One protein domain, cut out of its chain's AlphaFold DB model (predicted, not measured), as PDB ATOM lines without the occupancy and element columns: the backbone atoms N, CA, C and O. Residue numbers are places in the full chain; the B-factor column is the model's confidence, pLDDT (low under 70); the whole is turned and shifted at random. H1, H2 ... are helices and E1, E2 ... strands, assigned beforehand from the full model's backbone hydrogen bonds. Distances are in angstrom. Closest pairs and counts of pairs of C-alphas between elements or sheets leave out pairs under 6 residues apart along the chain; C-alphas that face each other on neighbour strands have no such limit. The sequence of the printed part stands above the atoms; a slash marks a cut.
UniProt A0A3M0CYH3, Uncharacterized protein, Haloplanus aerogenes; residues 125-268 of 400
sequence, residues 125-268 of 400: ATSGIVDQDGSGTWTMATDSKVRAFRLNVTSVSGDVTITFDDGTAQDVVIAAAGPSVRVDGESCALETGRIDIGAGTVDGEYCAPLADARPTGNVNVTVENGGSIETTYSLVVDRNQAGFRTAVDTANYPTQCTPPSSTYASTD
ATOM      1  N   ALA A 125      32.135  11.660 -21.051       89.94
ATOM      2  CA  ALA A 125      30.680  11.563 -21.080       89.94
ATOM      3  C   ALA A 125      30.147  10.747 -22.274       89.94
ATOM      4  O   ALA A 125      28.964  10.422 -22.297       89.94
ATOM      5  N   THR A 126      30.975  10.454 -23.278       90.44
ATOM      6  CA  THR A 126      30.549   9.832 -24.540       90.44
ATOM      7  C   THR A 126      30.801   8.326 -24.613       90.44
ATOM      8  O   THR A 126      30.217   7.667 -25.472       90.44
ATOM      9  N   SER A 127      31.631   7.771 -23.723       87.06
ATOM     10  CA  SER A 127      31.947   6.334 -23.662       87.06
ATOM     11  C   SER A 127      30.793   5.505 -23.083       87.06
ATOM     12  O   SER A 127      30.569   4.365 -23.495       87.06
ATOM     13  N   GLY A 128      30.048   6.091 -22.143       93.12
ATOM     14  CA  GLY A 128      29.010   5.419 -21.370       93.12
ATOM     15  C   GLY A 128      29.570   4.688 -20.153       93.12
ATOM     16  O   GLY A 128      30.496   5.151 -19.497       93.12
ATOM     17  N   ILE A 129      28.984   3.542 -19.802       96.00
ATOM     18  CA  ILE A 129      29.472   2.676 -18.718       96.00
ATOM     19  C   ILE A 129      30.072   1.414 -19.330       96.00
ATOM     20  O   ILE A 129      29.513   0.319 -19.241       96.00
ATOM     21  N   VAL A 130      31.206   1.582 -19.996       95.56
ATOM     22  CA  VAL A 130      31.934   0.503 -20.669       95.56
ATOM     23  C   VAL A 130      33.223   0.168 -19.924       95.56
ATOM     24  O   VAL A 130      33.684   0.965 -19.106       95.56
ATOM     25  N   ASP A 131      33.784  -1.016 -20.175       94.56
ATOM     26  CA  ASP A 131      35.164  -1.328 -19.793       94.56
ATOM     27  C   ASP A 131      36.180  -0.676 -20.753       94.56
ATOM     28  O   ASP A 131      35.811  -0.031 -21.734       94.56
ATOM     29  N   GLN A 132      37.477  -0.852 -20.480       92.56
ATOM     30  CA  GLN A 132      38.554  -0.316 -21.320       92.56
ATOM     31  C   GLN A 132      38.507  -0.810 -22.784       92.56
ATOM     32  O   GLN A 132      39.010  -0.130 -23.674       92.56
ATOM     33  N   ASP A 133      37.918  -1.976 -23.062       90.62
ATOM     34  CA  ASP A 133      37.797  -2.506 -24.427       90.62
ATOM     35  C   ASP A 133      36.499  -2.046 -25.125       90.62
ATOM     36  O   ASP A 133      36.252  -2.398 -26.283       90.62
ATOM     37  N   GLY A 134      35.666  -1.254 -24.441       91.94
ATOM     38  CA  GLY A 134      34.388  -0.754 -24.942       91.94
ATOM     39  C   GLY A 134      33.214  -1.721 -24.751       91.94
ATOM     40  O   GLY A 134      32.163  -1.538 -25.370       91.94
ATOM     41  N   SER A 135      33.351  -2.761 -23.923       94.50
ATOM     42  CA  SER A 135      32.242  -3.660 -23.597       94.50
ATOM     43  C   SER A 135      31.244  -2.974 -22.667       94.50
ATOM     44  O   SER A 135      31.567  -2.621 -21.538       94.50
ATOM     45  N   GLY A 136      29.990  -2.847 -23.109       95.31
ATOM     46  CA  GLY A 136      28.879  -2.381 -22.270       95.31
ATOM     47  C   GLY A 136      28.308  -3.448 -21.329       95.31
ATOM     48  O   GLY A 136      27.392  -3.146 -20.570       95.31
ATOM     49  N   THR A 137      28.812  -4.682 -21.377       97.06
ATOM     50  CA  THR A 137      28.423  -5.750 -20.450       97.06
ATOM     51  C   THR A 137      29.663  -6.288 -19.760       97.06
ATOM     52  O   THR A 137      30.495  -6.934 -20.400       97.06
ATOM     53  N   TRP A 138      29.805  -5.985 -18.472       97.06
ATOM     54  CA  TRP A 138      31.033  -6.252 -17.725       97.06
ATOM     55  C   TRP A 138      30.819  -6.159 -16.210       97.06
ATOM     56  O   TRP A 138      29.814  -5.643 -15.715       97.06
ATOM     57  N   THR A 139      31.783  -6.674 -15.453       97.19
ATOM     58  CA  THR A 139      31.852  -6.547 -13.997       97.19
ATOM     59  C   THR A 139      32.728  -5.359 -13.615       97.19
ATOM     60  O   THR A 139      33.925  -5.366 -13.888       97.19
ATOM     61  N   MET A 140      32.151  -4.366 -12.934       96.56
ATOM     62  CA  MET A 140      32.867  -3.183 -12.450       96.56
ATOM     63  C   MET A 140      33.610  -3.450 -11.142       96.56
ATOM     64  O   MET A 140      34.724  -2.992 -10.932       96.56
ATOM     65  N   ALA A 141      32.988  -4.165 -10.212       96.12
ATOM     66  CA  ALA A 141      33.573  -4.425  -8.905       96.12
ATOM     67  C   ALA A 141      33.170  -5.811  -8.422       96.12
ATOM     68  O   ALA A 141      32.074  -6.278  -8.721       96.12
ATOM     69  N   THR A 142      34.048  -6.456  -7.656       94.06
ATOM     70  CA  THR A 142      33.769  -7.759  -7.050       94.06
ATOM     71  C   THR A 142      34.094  -7.771  -5.573       94.06
ATOM     72  O   THR A 142      35.128  -7.228  -5.157       94.06
ATOM     73  N   ASP A 143      33.213  -8.405  -4.796       92.38
ATOM     74  CA  ASP A 143      33.346  -8.581  -3.346       92.38
ATOM     75  C   ASP A 143      33.845  -7.297  -2.661       92.38
ATOM     76  O   ASP A 143      34.910  -7.250  -2.041       92.38
ATOM     77  N   SER A 144      33.140  -6.194  -2.920       92.38
ATOM     78  CA  SER A 144      33.572  -4.854  -2.527       92.38
ATOM     79  C   SER A 144      32.426  -4.085  -1.901       92.38
ATOM     80  O   SER A 144      31.293  -4.149  -2.372       92.38
ATOM     81  N   LYS A 145      32.723  -3.292  -0.875       91.62
ATOM     82  CA  LYS A 145      31.762  -2.322  -0.350       91.62
ATOM     83  C   LYS A 145      31.819  -1.053  -1.187       91.62
ATOM     84  O   LYS A 145      32.844  -0.370  -1.206       91.62
ATOM     85  N   VAL A 146      30.718  -0.713  -1.846       92.56
ATOM     86  CA  VAL A 146      30.653   0.380  -2.827       92.56
ATOM     87  C   VAL A 146      30.097   1.654  -2.201       92.56
ATOM     88  O   VAL A 146      29.145   1.621  -1.429       92.56
ATOM     89  N   ARG A 147      30.697   2.798  -2.536       90.81
ATOM     90  CA  ARG A 147      30.310   4.120  -2.032       90.81
ATOM     91  C   ARG A 147      30.415   5.210  -3.075       90.81
ATOM     92  O   ARG A 147      31.184   5.100  -4.026       90.81
ATOM     93  N   ALA A 148      29.680   6.298  -2.834       89.62
ATOM     94  CA  ALA A 148      29.659   7.488  -3.683       89.62
ATOM     95  C   ALA A 148      29.512   7.154  -5.177       89.62
ATOM     96  O   ALA A 148      30.135   7.813  -6.008       89.62
ATOM     97  N   PHE A 149      28.717   6.126  -5.497       93.69
ATOM     98  CA  PHE A 149      28.462   5.733  -6.873       93.69
ATOM     99  C   PHE A 149      27.526   6.758  -7.507       93.69
ATOM    100  O   PHE A 149      26.349   6.861  -7.161       93.69
ATOM    101  N   ARG A 150      28.112   7.574  -8.377       93.06
ATOM    102  CA  ARG A 150      27.499   8.737  -9.002       93.06
ATOM    103  C   ARG A 150      27.634   8.651 -10.504       93.06
ATOM    104  O   ARG A 150      28.709   8.312 -10.993       93.06
ATOM    105  N   LEU A 151      26.576   9.048 -11.190       95.38
ATOM    106  CA  LEU A 151      26.509   9.171 -12.636       95.38
ATOM    107  C   LEU A 151      26.023  10.579 -12.986       95.38
ATOM    108  O   LEU A 151      25.136  11.099 -12.309       95.38
ATOM    109  N   ASN A 152      26.582  11.186 -14.030       95.56
ATOM    110  CA  ASN A 152      26.043  12.403 -14.636       95.56
ATOM    111  C   ASN A 152      25.607  12.061 -16.057       95.56
ATOM    112  O   ASN A 152      26.427  12.051 -16.973       95.56
ATOM    113  N   VAL A 153      24.323  11.765 -16.202       95.19
ATOM    114  CA  VAL A 153      23.706  11.276 -17.430       95.19
ATOM    115  C   VAL A 153      23.387  12.447 -18.348       95.19
ATOM    116  O   VAL A 153      22.652  13.359 -17.963       95.19
ATOM    117  N   THR A 154      23.902  12.410 -19.574       94.25
ATOM    118  CA  THR A 154      23.618  13.410 -20.614       94.25
ATOM    119  C   THR A 154      22.591  12.919 -21.619       94.25
ATOM    120  O   THR A 154      21.793  13.717 -22.106       94.25
ATOM    121  N   SER A 155      22.572  11.622 -21.920       93.19
ATOM    122  CA  SER A 155      21.540  11.018 -22.758       93.19
ATOM    123  C   SER A 155      21.415   9.517 -22.501       93.19
ATOM    124  O   SER A 155      22.357   8.865 -22.055       93.19
ATOM    125  N   VAL A 156      20.233   8.962 -22.775       93.62
ATOM    126  CA  VAL A 156      19.951   7.524 -22.680       93.62
ATOM    127  C   VAL A 156      19.288   7.094 -23.985       93.62
ATOM    128  O   VAL A 156      18.247   7.628 -24.366       93.62
ATOM    129  N   SER A 157      19.901   6.146 -24.690       93.81
ATOM    130  CA  SER A 157      19.441   5.640 -25.994       93.81
ATOM    131  C   SER A 157      18.835   4.233 -25.921       93.81
ATOM    132  O   SER A 157      18.100   3.828 -26.823       93.81
ATOM    133  N   GLY A 158      19.084   3.516 -24.825       94.62
ATOM    134  CA  GLY A 158      18.525   2.208 -24.495       94.62
ATOM    135  C   GLY A 158      18.624   1.947 -22.992       94.62
ATOM    136  O   GLY A 158      19.374   2.634 -22.302       94.62
ATOM    137  N   ASP A 159      17.850   0.987 -22.487       95.81
ATOM    138  CA  ASP A 159      17.829   0.672 -21.054       95.81
ATOM    139  C   ASP A 159      19.196   0.130 -20.605       95.81
ATOM    140  O   ASP A 159      19.751  -0.762 -21.251       95.81
ATOM    141  N   VAL A 160      19.729   0.668 -19.508       97.06
ATOM    142  CA  VAL A 160      21.000   0.243 -18.899       97.06
ATOM    143  C   VAL A 160      20.720  -0.325 -17.521       97.06
ATOM    144  O   VAL A 160      20.048   0.327 -16.723       97.06
ATOM    145  N   THR A 161      21.258  -1.505 -17.225       97.50
ATOM    146  CA  THR A 161      21.073  -2.158 -15.924       97.50
ATOM    147  C   THR A 161      22.384  -2.150 -15.157       97.50
ATOM    148  O   THR A 161      23.413  -2.580 -15.674       97.50
ATOM    149  N   ILE A 162      22.341  -1.664 -13.919       97.38
ATOM    150  CA  ILE A 162      23.416  -1.783 -12.937       97.38
ATOM    151  C   ILE A 162      22.910  -2.724 -11.848       97.38
ATOM    152  O   ILE A 162      21.962  -2.389 -11.143       97.38
ATOM    153  N   THR A 163      23.543  -3.880 -11.701       97.12
ATOM    154  CA  THR A 163      23.161  -4.885 -10.706       97.12
ATOM    155  C   THR A 163      24.129  -4.848  -9.537       97.12
ATOM    156  O   THR A 163      25.347  -4.918  -9.729       97.12
ATOM    157  N   PHE A 164      23.586  -4.770  -8.326       96.00
ATOM    158  CA  PHE A 164      24.294  -5.015  -7.075       96.00
ATOM    159  C   PHE A 164      23.931  -6.416  -6.584       96.00
ATOM    160  O   PHE A 164      22.760  -6.706  -6.374       96.00
ATOM    161  N   ASP A 165      24.921  -7.290  -6.417       94.94
ATOM    162  CA  ASP A 165      24.698  -8.679  -6.003       94.94
ATOM    163  C   ASP A 165      25.547  -9.030  -4.774       94.94
ATOM    164  O   ASP A 165      26.776  -9.117  -4.858       94.94
ATOM    165  N   ASP A 166      24.891  -9.225  -3.628       91.50
ATOM    166  CA  ASP A 166      25.463  -9.750  -2.375       91.50
ATOM    167  C   ASP A 166      25.099 -11.230  -2.121       91.50
ATOM    168  O   ASP A 166      25.255 -11.749  -1.012       91.50
ATOM    169  N   GLY A 167      24.602 -11.924  -3.145       90.81
ATOM    170  CA  GLY A 167      23.886 -13.193  -3.049       90.81
ATOM    171  C   GLY A 167      22.402 -13.047  -3.401       90.81
ATOM    172  O   GLY A 167      21.769 -14.045  -3.756       90.81
ATOM    173  N   THR A 168      21.862 -11.824  -3.335       90.25
ATOM    174  CA  THR A 168      20.569 -11.442  -3.913       90.25
ATOM    175  C   THR A 168      20.777 -10.293  -4.895       90.25
ATOM    176  O   THR A 168      21.219  -9.215  -4.510       90.25
ATOM    177  N   ALA A 169      20.446 -10.513  -6.168       92.38
ATOM    178  CA  ALA A 169      20.578  -9.482  -7.190       92.38
ATOM    179  C   ALA A 169      19.549  -8.362  -6.983       92.38
ATOM    180  O   ALA A 169      18.351  -8.627  -6.849       92.38
ATOM    181  N   GLN A 170      20.032  -7.126  -7.014       92.88
ATOM    182  CA  GLN A 170      19.233  -5.914  -6.992       92.88
ATOM    183  C   GLN A 170      19.590  -5.037  -8.191       92.88
ATOM    184  O   GLN A 170      20.728  -4.586  -8.332       92.88
ATOM    185  N   ASP A 171      18.601  -4.786  -9.046       95.44
ATOM    186  CA  ASP A 171      18.795  -4.085 -10.311       95.44
ATOM    187  C   ASP A 171      18.373  -2.618 -10.209       95.44
ATOM    188  O   ASP A 171      17.234  -2.288  -9.869       95.44
ATOM    189  N   VAL A 172      19.289  -1.729 -10.588       95.81
ATOM    190  CA  VAL A 172      19.016  -0.321 -10.870       95.81
ATOM    191  C   VAL A 172      18.996  -0.140 -12.381       95.81
ATOM    192  O   VAL A 172      20.031  -0.207 -13.044       95.81
ATOM    193  N   VAL A 173      17.810   0.101 -12.935       96.25
ATOM    194  CA  VAL A 173      17.604   0.251 -14.379       96.25
ATOM    195  C   VAL A 173      17.457   1.725 -14.733       96.25
ATOM    196  O   VAL A 173      16.521   2.392 -14.293       96.25
ATOM    197  N   ILE A 174      18.350   2.235 -15.574       95.31
ATOM    198  CA  ILE A 174      18.222   3.548 -16.206       95.31
ATOM    199  C   ILE A 174      17.458   3.337 -17.511       95.31
ATOM    200  O   ILE A 174      18.010   2.857 -18.499       95.31
ATOM    201  N   ALA A 175      16.163   3.645 -17.496       93.31
ATOM    202  CA  ALA A 175      15.274   3.409 -18.623       93.31
ATOM    203  C   ALA A 175      15.379   4.530 -19.668       93.31
ATOM    204  O   ALA A 175      15.458   5.703 -19.313       93.31
ATOM    205  N   ALA A 176      15.298   4.186 -20.955       90.19
ATOM    206  CA  ALA A 176      15.300   5.153 -22.057       90.19
ATOM    207  C   ALA A 176      13.892   5.684 -22.385       90.19
ATOM    208  O   ALA A 176      13.707   6.849 -22.744       90.19
ATOM    209  N   ALA A 177      12.871   4.829 -22.279       81.69
ATOM    210  CA  ALA A 177      11.493   5.186 -22.609       81.69
ATOM    211  C   ALA A 177      10.834   5.955 -21.453       81.69
ATOM    212  O   ALA A 177      10.395   5.346 -20.475       81.69
ATOM    213  N   GLY A 178      10.754   7.284 -21.594       76.69
ATOM    214  CA  GLY A 178      10.372   8.172 -20.494       76.69
ATOM    215  C   GLY A 178      11.449   8.104 -19.418       76.69
ATOM    216  O   GLY A 178      11.272   7.344 -18.458       76.69
ATOM    217  N   PRO A 179      12.595   8.779 -19.637       82.25
ATOM    218  CA  PRO A 179      13.797   8.460 -18.900       82.25
ATOM    219  C   PRO A 179      13.563   8.557 -17.389       82.25
ATOM    220  O   PRO A 179      12.837   9.405 -16.861       82.25
ATOM    221  N   SER A 180      14.001   7.502 -16.717       91.06
ATOM    222  CA  SER A 180      13.695   7.248 -15.314       91.06
ATOM    223  C   SER A 180      14.703   6.269 -14.743       91.06
ATOM    224  O   SER A 180      15.240   5.422 -15.456       91.06
ATOM    225  N   VAL A 181      14.936   6.379 -13.443       92.50
ATOM    226  CA  VAL A 181      15.666   5.370 -12.674       92.50
ATOM    227  C   VAL A 181      14.636   4.444 -12.053       92.50
ATOM    228  O   VAL A 181      13.724   4.927 -11.383       92.50
ATOM    229  N   ARG A 182      14.746   3.137 -12.291       93.38
ATOM    230  CA  ARG A 182      13.813   2.128 -11.787       93.38
ATOM    231  C   ARG A 182      14.515   1.121 -10.894       93.38
ATOM    232  O   ARG A 182      15.610   0.676 -11.221       93.38
ATOM    233  N   VAL A 183      13.844   0.753  -9.811       90.81
ATOM    234  CA  VAL A 183      14.264  -0.289  -8.866       90.81
ATOM    235  C   VAL A 183      13.006  -1.048  -8.464       90.81
ATOM    236  O   VAL A 183      12.008  -0.420  -8.121       90.81
ATOM    237  N   ASP A 184      13.018  -2.375  -8.587       86.19
ATOM    238  CA  ASP A 184      11.907  -3.259  -8.188       86.19
ATOM    239  C   ASP A 184      10.517  -2.860  -8.738       86.19
ATOM    240  O   ASP A 184       9.472  -3.122  -8.146       86.19
ATOM    241  N   GLY A 185      10.491  -2.240  -9.922       83.00
ATOM    242  CA  GLY A 185       9.265  -1.787 -10.590       83.00
ATOM    243  C   GLY A 185       8.758  -0.409 -10.155       83.00
ATOM    244  O   GLY A 185       7.832   0.113 -10.780       83.00
ATOM    245  N   GLU A 186       9.380   0.214  -9.157       87.88
ATOM    246  CA  GLU A 186       9.173   1.617  -8.804       87.88
ATOM    247  C   GLU A 186      10.128   2.523  -9.592       87.88
ATOM    248  O   GLU A 186      11.135   2.062 -10.132       87.88
ATOM    249  N   SER A 187       9.806   3.815  -9.720       90.31
ATOM    250  CA  SER A 187      10.548   4.725 -10.600       90.31
ATOM    251  C   SER A 187      10.692   6.134 -10.048       90.31
ATOM    252  O   SER A 187       9.731   6.694  -9.521       90.31
ATOM    253  N   CYS A 188      11.842   6.740 -10.315       89.00
ATOM    254  CA  CYS A 188      12.111   8.160 -10.142       89.00
ATOM    255  C   CYS A 188      12.316   8.820 -11.504       89.00
ATOM    256  O   CYS A 188      12.932   8.238 -12.400       89.00
ATOM    257  N   ALA A 189      11.776  10.025 -11.666       88.31
ATOM    258  CA  ALA A 189      11.915  10.783 -12.902       88.31
ATOM    259  C   ALA A 189      13.382  11.173 -13.130       88.31
ATOM    260  O   ALA A 189      14.067  11.576 -12.194       88.31
ATOM    261  N   LEU A 190      13.846  11.052 -14.372       84.00
ATOM    262  CA  LEU A 190      15.183  11.455 -14.797       84.00
ATOM    263  C   LEU A 190      15.087  11.931 -16.246       84.00
ATOM    264  O   LEU A 190      14.905  11.111 -17.128       84.00
ATOM    265  N   GLU A 191      15.238  13.216 -16.544       75.81
ATOM    266  CA  GLU A 191      15.324  13.634 -17.956       75.81
ATOM    267  C   GLU A 191      16.768  13.530 -18.459       75.81
ATOM    268  O   GLU A 191      17.079  12.790 -19.388       75.81
ATOM    269  N   THR A 192      17.651  14.240 -17.770       84.19
ATOM    270  CA  THR A 192      19.114  14.209 -17.835       84.19
ATOM    271  C   THR A 192      19.582  14.747 -16.495       84.19
ATOM    272  O   THR A 192      18.895  15.613 -15.952       84.19
ATOM    273  N   GLY A 193      20.736  14.333 -15.989       89.88
ATOM    274  CA  GLY A 193      21.208  14.879 -14.724       89.88
ATOM    275  C   GLY A 193      21.969  13.890 -13.869       89.88
ATOM    276  O   GLY A 193      22.576  12.937 -14.362       89.88
ATOM    277  N   ARG A 194      21.996  14.156 -12.567       91.50
ATOM    278  CA  ARG A 194      22.848  13.431 -11.631       91.50
ATOM    279  C   ARG A 194      22.074  12.331 -10.923       91.50
ATOM    280  O   ARG A 194      21.134  12.605 -10.189       91.50
ATOM    281  N   ILE A 195      22.559  11.103 -11.037       92.62
ATOM    282  CA  ILE A 195      22.131   9.981 -10.203       92.62
ATOM    283  C   ILE A 195      23.193   9.794  -9.121       92.62
ATOM    284  O   ILE A 195      24.376   9.638  -9.428       92.62
ATOM    285  N   ASP A 196      22.802   9.816  -7.852       90.06
ATOM    286  CA  ASP A 196      23.674   9.458  -6.734       90.06
ATOM    287  C   ASP A 196      23.077   8.237  -6.039       90.06
ATOM    288  O   ASP A 196      22.219   8.359  -5.164       90.06
ATOM    289  N   ILE A 197      23.526   7.054  -6.466       89.88
ATOM    290  CA  ILE A 197      23.061   5.771  -5.932       89.88
ATOM    291  C   ILE A 197      23.425   5.686  -4.448       89.88
ATOM    292  O   ILE A 197      22.590   5.331  -3.626       89.88
ATOM    293  N   GLY A 198      24.639   6.109  -4.074       82.12
ATOM    294  CA  GLY A 198      25.085   6.104  -2.676       82.12
ATOM    295  C   GLY A 198      24.231   6.986  -1.760       82.12
ATOM    296  O   GLY A 198      23.972   6.618  -0.615       82.12
ATOM    297  N   ALA A 199      23.752   8.125  -2.263       79.75
ATOM    298  CA  ALA A 199      22.853   9.007  -1.521       79.75
ATOM    299  C   ALA A 199      21.362   8.648  -1.675       79.75
ATOM    300  O   ALA A 199      20.548   9.151  -0.905       79.75
ATOM    301  N   GLY A 200      20.992   7.798  -2.639       84.44
ATOM    302  CA  GLY A 200      19.594   7.523  -2.977       84.44
ATOM    303  C   GLY A 200      18.877   8.739  -3.569       84.44
ATOM    304  O   GLY A 200      17.736   9.018  -3.206       84.44
ATOM    305  N   THR A 201      19.552   9.516  -4.424       83.25
ATOM    306  CA  THR A 201      18.989  10.759  -4.987       83.25
ATOM    307  C   THR A 201      19.110  10.837  -6.507       83.25
ATOM    308  O   THR A 201      20.060  10.314  -7.093       83.25
ATOM    309  N   VAL A 202      18.159  11.535  -7.132       85.50
ATOM    310  CA  VAL A 202      18.176  11.920  -8.551       85.50
ATOM    311  C   VAL A 202      18.040  13.439  -8.619       85.50
ATOM    312  O   VAL A 202      17.150  14.006  -7.998       85.50
ATOM    313  N   ASP A 203      18.988  14.111  -9.269       83.25
ATOM    314  CA  ASP A 203      19.139  15.576  -9.284       83.25
ATOM    315  C   ASP A 203      19.148  16.230  -7.891       83.25
ATOM    316  O   ASP A 203      18.797  17.392  -7.701       83.25
ATOM    317  N   GLY A 204      19.621  15.470  -6.898       77.00
ATOM    318  CA  GLY A 204      19.655  15.877  -5.494       77.00
ATOM    319  C   GLY A 204      18.320  15.727  -4.760       77.00
ATOM    320  O   GLY A 204      18.284  15.944  -3.550       77.00
ATOM    321  N   GLU A 205      17.250  15.321  -5.442       77.00
ATOM    322  CA  GLU A 205      15.970  14.982  -4.826       77.00
ATOM    323  C   GLU A 205      15.969  13.525  -4.347       77.00
ATOM    324  O   GLU A 205      16.515  12.633  -4.999       77.00
ATOM    325  N   TYR A 206      15.373  13.280  -3.177       78.38
ATOM    326  CA  TYR A 206      15.287  11.942  -2.597       78.38
ATOM    327  C   TYR A 206      14.452  11.008  -3.474       78.38
ATOM    328  O   TYR A 206      13.301  11.294  -3.798       78.38
ATOM    329  N   CYS A 207      15.031   9.861  -3.806       80.06
ATOM    330  CA  CYS A 207      14.411   8.822  -4.606       80.06
ATOM    331  C   CYS A 207      14.331   7.552  -3.755       80.06
ATOM    332  O   CYS A 207      15.318   6.830  -3.629       80.06
ATOM    333  N   ALA A 208      13.161   7.288  -3.161       79.81
ATOM    334  CA  ALA A 208      12.977   6.159  -2.242       79.81
ATOM    335  C   ALA A 208      13.401   4.804  -2.846       79.81
ATOM    336  O   ALA A 208      14.239   4.149  -2.229       79.81
ATOM    337  N   PRO A 209      12.980   4.438  -4.078       80.50
ATOM    338  CA  PRO A 209      13.402   3.176  -4.689       80.50
ATOM    339  C   PRO A 209      14.927   3.059  -4.830       80.50
ATOM    340  O   PRO A 209      15.501   1.995  -4.634       80.50
ATOM    341  N   LEU A 210      15.612   4.167  -5.132       82.00
ATOM    342  CA  LEU A 210      17.070   4.189  -5.260       82.00
ATOM    343  C   LEU A 210      17.781   4.159  -3.901       82.00
ATOM    344  O   LEU A 210      18.880   3.623  -3.794       82.00
ATOM    345  N   ALA A 211      17.179   4.737  -2.861       80.56
ATOM    346  CA  ALA A 211      17.703   4.681  -1.500       80.56
ATOM    347  C   ALA A 211      17.630   3.264  -0.909       80.56
ATOM    348  O   ALA A 211      18.523   2.878  -0.149       80.56
ATOM    349  N   ASP A 212      16.614   2.492  -1.289       77.75
ATOM    350  CA  ASP A 212      16.464   1.084  -0.915       77.75
ATOM    351  C   ASP A 212      17.383   0.167  -1.747       77.75
ATOM    352  O   ASP A 212      17.727  -0.929  -1.309       77.75
ATOM    353  N   ALA A 213      17.869   0.657  -2.896       79.38
ATOM    354  CA  ALA A 213      18.845  -0.018  -3.757       79.38
ATOM    355  C   ALA A 213      20.304   0.047  -3.291       79.38
ATOM    356  O   ALA A 213      21.225  -0.340  -4.015       79.38
ATOM    357  N   ARG A 214      20.554   0.630  -2.117       80.50
ATOM    358  CA  ARG A 214      21.918   0.898  -1.666       80.50
ATOM    359  C   ARG A 214      22.577  -0.375  -1.142       80.50
ATOM    360  O   ARG A 214      22.076  -0.962  -0.183       80.50
ATOM    361  N   PRO A 215      23.764  -0.740  -1.654       78.06
ATOM    362  CA  PRO A 215      24.495  -1.879  -1.128       78.06
ATOM    363  C   PRO A 215      24.951  -1.598   0.312       78.06
ATOM    364  O   PRO A 215      25.660  -0.625   0.575       78.06
ATOM    365  N   THR A 216      24.553  -2.454   1.257       78.75
ATOM    366  CA  THR A 216      24.922  -2.336   2.685       78.75
ATOM    367  C   THR A 216      26.145  -3.182   3.059       78.75
ATOM    368  O   THR A 216      26.786  -2.950   4.089       78.75
ATOM    369  N   GLY A 217      26.503  -4.137   2.201       86.88
ATOM    370  CA  GLY A 217      27.597  -5.079   2.395       86.88
ATOM    371  C   GLY A 217      28.565  -5.134   1.219       86.88
ATOM    372  O   GLY A 217      28.711  -4.189   0.440       86.88
ATOM    373  N   ASN A 218      29.272  -6.257   1.135       89.44
ATOM    374  CA  ASN A 218      30.117  -6.575  -0.004       89.44
ATOM    375  C   ASN A 218      29.227  -7.011  -1.167       89.44
ATOM    376  O   ASN A 218      28.421  -7.923  -1.008       89.44
ATOM    377  N   VAL A 219      29.403  -6.378  -2.323       94.44
ATOM    378  CA  VAL A 219      28.635  -6.666  -3.534       94.44
ATOM    379  C   VAL A 219      29.551  -6.902  -4.723       94.44
ATOM    380  O   VAL A 219      30.672  -6.382  -4.790       94.44
ATOM    381  N   ASN A 220      29.043  -7.657  -5.690       96.31
ATOM    382  CA  ASN A 220      29.486  -7.580  -7.071       96.31
ATOM    383  C   ASN A 220      28.655  -6.512  -7.783       96.31
ATOM    384  O   ASN A 220      27.439  -6.463  -7.619       96.31
ATOM    385  N   VAL A 221      29.316  -5.655  -8.557       97.69
ATOM    386  CA  VAL A 221      28.656  -4.655  -9.399       97.69
ATOM    387  C   VAL A 221      28.852  -5.057 -10.843       97.69
ATOM    388  O   VAL A 221      29.988  -5.074 -11.326       97.69
ATOM    389  N   THR A 222      27.760  -5.353 -11.534       98.00
ATOM    390  CA  THR A 222      27.771  -5.648 -12.968       98.00
ATOM    391  C   THR A 222      26.932  -4.641 -13.725       98.00
ATOM    392  O   THR A 222      25.964  -4.096 -13.202       98.00
ATOM    393  N   VAL A 223      27.326  -4.393 -14.965       98.12
ATOM    394  CA  VAL A 223      26.612  -3.513 -15.881       98.12
ATOM    395  C   VAL A 223      26.202  -4.324 -17.087       98.12
ATOM    396  O   VAL A 223      26.986  -5.129 -17.592       98.12
ATOM    397  N   GLU A 224      24.990  -4.079 -17.564       98.25
ATOM    398  CA  GLU A 224      24.505  -4.565 -18.844       98.25
ATOM    399  C   GLU A 224      24.068  -3.395 -19.721       98.25
ATOM    400  O   GLU A 224      23.406  -2.458 -19.267       98.25
ATOM    401  N   ASN A 225      24.425  -3.478 -21.005       97.12
ATOM    402  CA  ASN A 225      24.096  -2.478 -22.015       97.12
ATOM    403  C   ASN A 225      24.622  -1.056 -21.706       97.12
ATOM    404  O   ASN A 225      24.078  -0.063 -22.184       97.12
ATOM    405  N   GLY A 226      25.726  -0.941 -20.967       97.12
ATOM    406  CA  GLY A 226      26.335   0.327 -20.558       97.12
ATOM    407  C   GLY A 226      26.787   1.245 -21.701       97.12
ATOM    408  O   GLY A 226      26.972   2.433 -21.475       97.12
ATOM    409  N   GLY A 227      26.897   0.745 -22.935       96.25
ATOM    410  CA  GLY A 227      27.139   1.577 -24.123       96.25
ATOM    411  C   GLY A 227      25.899   2.322 -24.644       96.25
ATOM    412  O   GLY A 227      26.004   3.085 -25.598       96.25
ATOM    413  N   SER A 228      24.715   2.097 -24.059       96.06
ATOM    414  CA  SER A 228      23.460   2.760 -24.454       96.06
ATOM    415  C   SER A 228      23.174   4.057 -23.687       96.06
ATOM    416  O   SER A 228      22.095   4.637 -23.842       96.06
ATOM    417  N   ILE A 229      24.121   4.534 -22.883       95.00
ATOM    418  CA  ILE A 229      24.024   5.760 -22.091       95.00
ATOM    419  C   ILE A 229      25.253   6.627 -22.347       95.00
ATOM    420  O   ILE A 229      26.357   6.110 -22.441       95.00
ATOM    421  N   GLU A 230      25.068   7.939 -22.430       95.06
ATOM    422  CA  GLU A 230      26.158   8.910 -22.353       95.06
ATOM    423  C   GLU A 230      26.194   9.446 -20.920       95.06
ATOM    424  O   GLU A 230      25.204   9.993 -20.415       95.06
ATOM    425  N   THR A 231      27.299   9.211 -20.217       95.19
ATOM    426  CA  THR A 231      27.437   9.558 -18.805       95.19
ATOM    427  C   THR A 231      28.896   9.606 -18.384       95.19
ATOM    428  O   THR A 231      29.701   8.814 -18.852       95.19
ATOM    429  N   THR A 232      29.227  10.483 -17.439       95.50
ATOM    430  CA  THR A 232      30.439  10.314 -16.615       95.50
ATOM    431  C   THR A 232      30.063   9.578 -15.343       95.50
ATOM    432  O   THR A 232      28.990   9.850 -14.791       95.50
ATOM    433  N   TYR A 233      30.946   8.759 -14.785       95.06
ATOM    434  CA  TYR A 233      30.675   8.122 -13.501       95.06
ATOM    435  C   TYR A 233      31.881   8.094 -12.571       95.06
ATOM    436  O   TYR A 233      33.042   8.177 -12.966       95.06
ATOM    437  N   SER A 234      31.597   7.955 -11.280       94.25
ATOM    438  CA  SER A 234      32.621   7.606 -10.304       94.25
ATOM    439  C   SER A 234      32.030   6.805  -9.160       94.25
ATOM    440  O   SER A 234      30.886   7.034  -8.779       94.25
ATOM    441  N   LEU A 235      32.826   5.908  -8.586       94.06
ATOM    442  CA  LEU A 235      32.510   5.222  -7.335       94.06
ATOM    443  C   LEU A 235      33.790   4.934  -6.549       94.06
ATOM    444  O   LEU A 235      34.897   5.037  -7.080       94.06
ATOM    445  N   VAL A 236      33.649   4.588  -5.274       94.75
ATOM    446  CA  VAL A 236      34.763   4.238  -4.389       94.75
ATOM    447  C   VAL A 236      34.494   2.887  -3.735       94.75
ATOM    448  O   VAL A 236      33.409   2.666  -3.205       94.75
ATOM    449  N   VAL A 237      35.492   2.005  -3.734       94.88
ATOM    450  CA  VAL A 237      35.458   0.684  -3.086       94.88
ATOM    451  C   VAL A 237      36.478   0.577  -1.954       94.88
ATOM    452  O   VAL A 237      37.453   1.329  -1.924       94.88
ATOM    453  N   ASP A 238      36.283  -0.374  -1.041       92.88
ATOM    454  CA  ASP A 238      37.111  -0.603   0.156       92.88
ATOM    455  C   ASP A 238      38.386  -1.422  -0.072       92.88
ATOM    456  O   ASP A 238      39.125  -1.712   0.869       92.88
ATOM    457  N   ARG A 239      38.656  -1.795  -1.322       87.56
ATOM    458  CA  ARG A 239      39.828  -2.586  -1.704       87.56
ATOM    459  C   ARG A 239      40.946  -1.681  -2.202       87.56
ATOM    460  O   ARG A 239      40.691  -0.702  -2.903       87.56
ATOM    461  N   ASN A 240      42.195  -2.027  -1.884       88.12
ATOM    462  CA  ASN A 240      43.357  -1.351  -2.465       88.12
ATOM    463  C   ASN A 240      43.416  -1.574  -3.985       88.12
ATOM    464  O   ASN A 240      42.932  -2.588  -4.491       88.12
ATOM    465  N   GLN A 241      44.049  -0.649  -4.703       85.25
ATOM    466  CA  GLN A 241      43.976  -0.592  -6.166       85.25
ATOM    467  C   GLN A 241      44.513  -1.845  -6.861       85.25
ATOM    468  O   GLN A 241      43.897  -2.337  -7.804       85.25
ATOM    469  N   ALA A 242      45.649  -2.379  -6.409       81.50
ATOM    470  CA  ALA A 242      46.274  -3.532  -7.052       81.50
ATOM    471  C   ALA A 242      45.427  -4.805  -6.891       81.50
ATOM    472  O   ALA A 242      45.169  -5.516  -7.866       81.50
ATOM    473  N   GLY A 243      44.958  -5.069  -5.666       81.62
ATOM    474  CA  GLY A 243      44.083  -6.201  -5.372       81.62
ATOM    475  C   GLY A 243      42.722  -6.065  -6.050       81.62
ATOM    476  O   GLY A 243      42.209  -7.042  -6.586       81.62
ATOM    477  N   PHE A 244      42.182  -4.844  -6.089       90.31
ATOM    478  CA  PHE A 244      40.935  -4.529  -6.774       90.31
ATOM    479  C   PHE A 244      41.001  -4.850  -8.272       90.31
ATOM    480  O   PHE A 244      40.195  -5.636  -8.763       90.31
ATOM    481  N   ARG A 245      41.993  -4.304  -8.989       88.25
ATOM    482  CA  ARG A 245      42.141  -4.523 -10.438       88.25
ATOM    483  C   ARG A 245      42.291  -6.002 -10.775       88.25
ATOM    484  O   ARG A 245      41.593  -6.498 -11.645       88.25
ATOM    485  N   THR A 246      43.117  -6.719 -10.012       85.62
ATOM    486  CA  THR A 246      43.307  -8.168 -10.191       85.62
ATOM    487  C   THR A 246      41.990  -8.936 -10.040       85.62
ATOM    488  O   THR A 246      41.710  -9.845 -10.821       85.62
ATOM    489  N   ALA A 247      41.174  -8.583  -9.042       88.19
ATOM    490  CA  ALA A 247      39.896  -9.243  -8.795       88.19
ATOM    491  C   ALA A 247      38.874  -8.975  -9.912       88.19
ATOM    492  O   ALA A 247      38.142  -9.886 -10.293       88.19
ATOM    493  N   VAL A 248      38.850  -7.756 -10.458       92.81
ATOM    494  CA  VAL A 248      37.964  -7.391 -11.572       92.81
ATOM    495  C   VAL A 248      38.421  -8.020 -12.890       92.81
ATOM    496  O   VAL A 248      37.602  -8.612 -13.587       92.81
ATOM    497  N   ASP A 249      39.719  -7.990 -13.196       90.94
ATOM    498  CA  ASP A 249      40.266  -8.653 -14.385       90.94
ATOM    499  C   ASP A 249      39.964 -10.166 -14.341       90.94
ATOM    500  O   ASP A 249      39.563 -10.764 -15.336       90.94
ATOM    501  N   THR A 250      40.081 -10.795 -13.165       89.06
ATOM    502  CA  THR A 250      39.737 -12.219 -12.987       89.06
ATOM    503  C   THR A 250      38.248 -12.484 -13.227       89.06
ATOM    504  O   THR A 250      37.895 -13.529 -13.770       89.06
ATOM    505  N   ALA A 251      37.370 -11.561 -12.832       90.56
ATOM    506  CA  ALA A 251      35.929 -11.706 -13.013       90.56
ATOM    507  C   ALA A 251      35.509 -11.562 -14.483       90.56
ATOM    508  O   ALA A 251      34.688 -12.342 -14.960       90.56
ATOM    509  N   ASN A 252      36.112 -10.617 -15.209       92.38
ATOM    510  CA  ASN A 252      35.822 -10.391 -16.626       92.38
ATOM    511  C   ASN A 252      36.526 -11.402 -17.552       92.38
ATOM    512  O   ASN A 252      36.010 -11.721 -18.622       92.38
ATOM    513  N   TYR A 253      37.660 -11.977 -17.129       88.62
ATOM    514  CA  TYR A 253      38.432 -12.956 -17.910       88.62
ATOM    515  C   TYR A 253      38.713 -14.266 -17.129       88.62
ATOM    516  O   TYR A 253      39.868 -14.683 -17.002       88.62
ATOM    517  N   PRO A 254      37.682 -14.992 -16.649       82.88
ATOM    518  CA  PRO A 254      37.828 -16.076 -15.661       82.88
ATOM    519  C   PRO A 254      38.566 -17.320 -16.169       82.88
ATOM    520  O   PRO A 254      39.017 -18.154 -15.385       82.88
ATOM    521  N   THR A 255      38.684 -17.482 -17.486       78.38
ATOM    522  CA  THR A 255      39.347 -18.631 -18.118       78.38
ATOM    523  C   THR A 255      40.804 -18.358 -18.486       78.38
ATOM    524  O   THR A 255      41.460 -19.226 -19.064       78.38
ATOM    525  N   GLN A 256      41.328 -17.172 -18.161       74.00
ATOM    526  CA  GLN A 256      42.641 -16.723 -18.606       74.00
ATOM    527  C   GLN A 256      43.562 -16.445 -17.414       74.00
ATOM    528  O   GLN A 256      43.246 -15.660 -16.529       74.00
ATOM    529  N   CYS A 257      44.744 -17.070 -17.392       69.06
ATOM    530  CA  CYS A 257      45.759 -16.797 -16.362       69.06
ATOM    531  C   CYS A 257      46.405 -15.412 -16.516       69.06
ATOM    532  O   CYS A 257      47.057 -14.917 -15.598       69.06
ATOM    533  N   THR A 258      46.289 -14.816 -17.699       75.31
ATOM    534  CA  THR A 258      46.697 -13.446 -17.991       75.31
ATOM    535  C   THR A 258      45.596 -12.858 -18.859       75.31
ATOM    536  O   THR A 258      45.363 -13.408 -19.937       75.31
ATOM    537  N   PRO A 259      44.891 -11.821 -18.387       75.12
ATOM    538  CA  PRO A 259      43.814 -11.219 -19.152       75.12
ATOM    539  C   PRO A 259      44.384 -10.603 -20.446       75.12
ATOM    540  O   PRO A 259      45.562 -10.227 -20.486       75.12
ATOM    541  N   PRO A 260      43.591 -10.545 -21.529       76.94
ATOM    542  CA  PRO A 260      44.069 -10.102 -22.840       76.94
ATOM    543  C   PRO A 260      44.354  -8.589 -22.863       76.94
ATOM    544  O   PRO A 260      45.158  -8.113 -23.664       76.94
ATOM    545  N   SER A 261      43.721  -7.873 -21.943       82.94
ATOM    546  CA  SER A 261      43.723  -6.437 -21.678       82.94
ATOM    547  C   SER A 261      43.365  -6.252 -20.197       82.94
ATOM    548  O   SER A 261      42.864  -7.173 -19.549       82.94
ATOM    549  N   SER A 262      43.656  -5.088 -19.621       88.94
ATOM    550  CA  SER A 262      43.102  -4.738 -18.310       88.94
ATOM    551  C   SER A 262      41.671  -4.235 -18.467       88.94
ATOM    552  O   SER A 262      41.399  -3.509 -19.412       88.94
ATOM    553  N   THR A 263      40.783  -4.526 -17.513       93.25
ATOM    554  CA  THR A 263      39.413  -3.976 -17.523       93.25
ATOM    555  C   THR A 263      39.402  -2.447 -17.378       93.25
ATOM    556  O   THR A 263      38.499  -1.777 -17.867       93.25
ATOM    557  N   TYR A 264      40.416  -1.881 -16.716       93.38
ATOM    558  CA  TYR A 264      40.564  -0.441 -16.489       93.38
ATOM    559  C   TYR A 264      41.848   0.102 -17.102       93.38
ATOM    560  O   TYR A 264      42.906  -0.500 -16.934       93.38
ATOM    561  N   ALA A 265      41.830   1.316 -17.638       89.94
ATOM    562  CA  ALA A 265      43.038   2.039 -18.006       89.94
ATOM    563  C   ALA A 265      43.893   2.404 -16.775       89.94
ATOM    564  O   ALA A 265      43.463   2.337 -15.615       89.94
ATOM    565  N   SER A 266      45.155   2.764 -17.024       79.50
ATOM    566  CA  SER A 266      46.099   3.215 -15.984       79.50
ATOM    567  C   SER A 266      46.114   4.738 -15.786       79.50
ATOM    568  O   SER A 266      46.662   5.215 -14.792       79.50
ATOM    569  N   THR A 267      45.506   5.485 -16.710       77.31
ATOM    570  CA  THR A 267      45.445   6.955 -16.761       77.31
ATOM    571  C   THR A 267      44.118   7.410 -17.373       77.31
ATOM    572  O   THR A 267      43.428   6.609 -17.998       77.31
ATOM    573  N   ASP A 268      43.805   8.699 -17.250       72.56
ATOM    574  CA  ASP A 268      42.638   9.373 -17.831       72.56
ATOM    575  C   ASP A 268      42.808   9.620 -19.344       72.56
ATOM    576  O   ASP A 268      43.059  10.730 -19.804       72.56
TER     577      ASP A 268
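Overview. This is residues 125 to 268 of the 400 residues of an uncharacterized protein of Haloplanus aerogenes (UniProt A0A3M0CYH3). Two twisted sheets lie face to face as a sandwich, a six-stranded one (E1, E8, E3, E4, E5, E6) and a three-stranded one (E7, E2, E9), their strands at 16 degrees to each other. The helix H2 packs on E1 at one edge of the larger sheet, and the small helix H1 packs on E5 and E6 near its other edge. The printed part has 144 residues, in the order E1 E2 E3 E4 E5 E6 E7 H1 E8 E9 H2, and both sheets are antiparallel. The class is mixed, helices and strands; the whole is compact, with a radius of gyration of the C-alphas of 14.6 A and spans of 43 by 30 by 24 A.

Along the chain. Find C-alpha 138 at (31.033, -6.252, -17.725), where E1, residues 138 to 144, begins. The larger sheet runs, strand beside strand, from E1 to E8, residues 219 to 224, then E3, residues 160 to 165, E4, residues 169 to 175 and 18.0 A long, E5, residues 180 to 183, and E6, residues 186 to 189. In the smaller sheet look for E7, residues 193 to 196, E2, residues 146 to 156 and 23.7 A long, and E9, residues 229 to 237 and 22.8 A long. H1 is residues 208 to 212; H2, residues 241 to 252, runs 16.5 A to C-alpha 252 at (35.822, -10.391, -16.626).

Arrangement. Start in the larger sheet, where N 140 and O 221 of E1 and E8 are 2.8 A apart, within hydrogen-bond range, as are N 163 and O 222 of E8 and E3, at 2.9 A. E3 E4 E5 E6 form a meander, each strand the antiparallel neighbour of the one before; look at N 172 and O 162, N 182 and O 173, and N 188 and O 181, each pair 2.8 A apart. In the smaller sheet, N 153 of E2 and O 193 of E7 are within hydrogen-bond range at 2.8 A, and so are N 147 of E2 and O 236 of E9, at 2.8 A. E2 bends by 69 degrees at residue 153 and E9 by 61 degrees at residue 232. The facing parts of the two sheets are 10.2 A apart, centre to centre. H2 is on the larger sheet, over E1 at a height of 6.4 A, slantwise to the strands at 50 degrees to E1 on the local plane; the closest C-alphas are those of Ala 141 and Val 248, 5.9 A. H1 is on that sheet at a height of 7.2 A, only just over E5, on which 3 of its 5 C-alphas fall; the C-alphas of Val 183 and Pro 209, their closest, are 5.5 A apart. In H1 and H2 every O i to N i+4 pair is within hydrogen-bond range.

Size, cuts and confidence. The farthest C-alphas, those of Glu 205 and Cys 257, are 45.1 A apart. The printed part has no cut. The link from E7 to H1 is long, with 11 residues, and residues 253 to 268 hold no named element. The mean pLDDT of the printed part is 89.3; residue 257 alone is under 70.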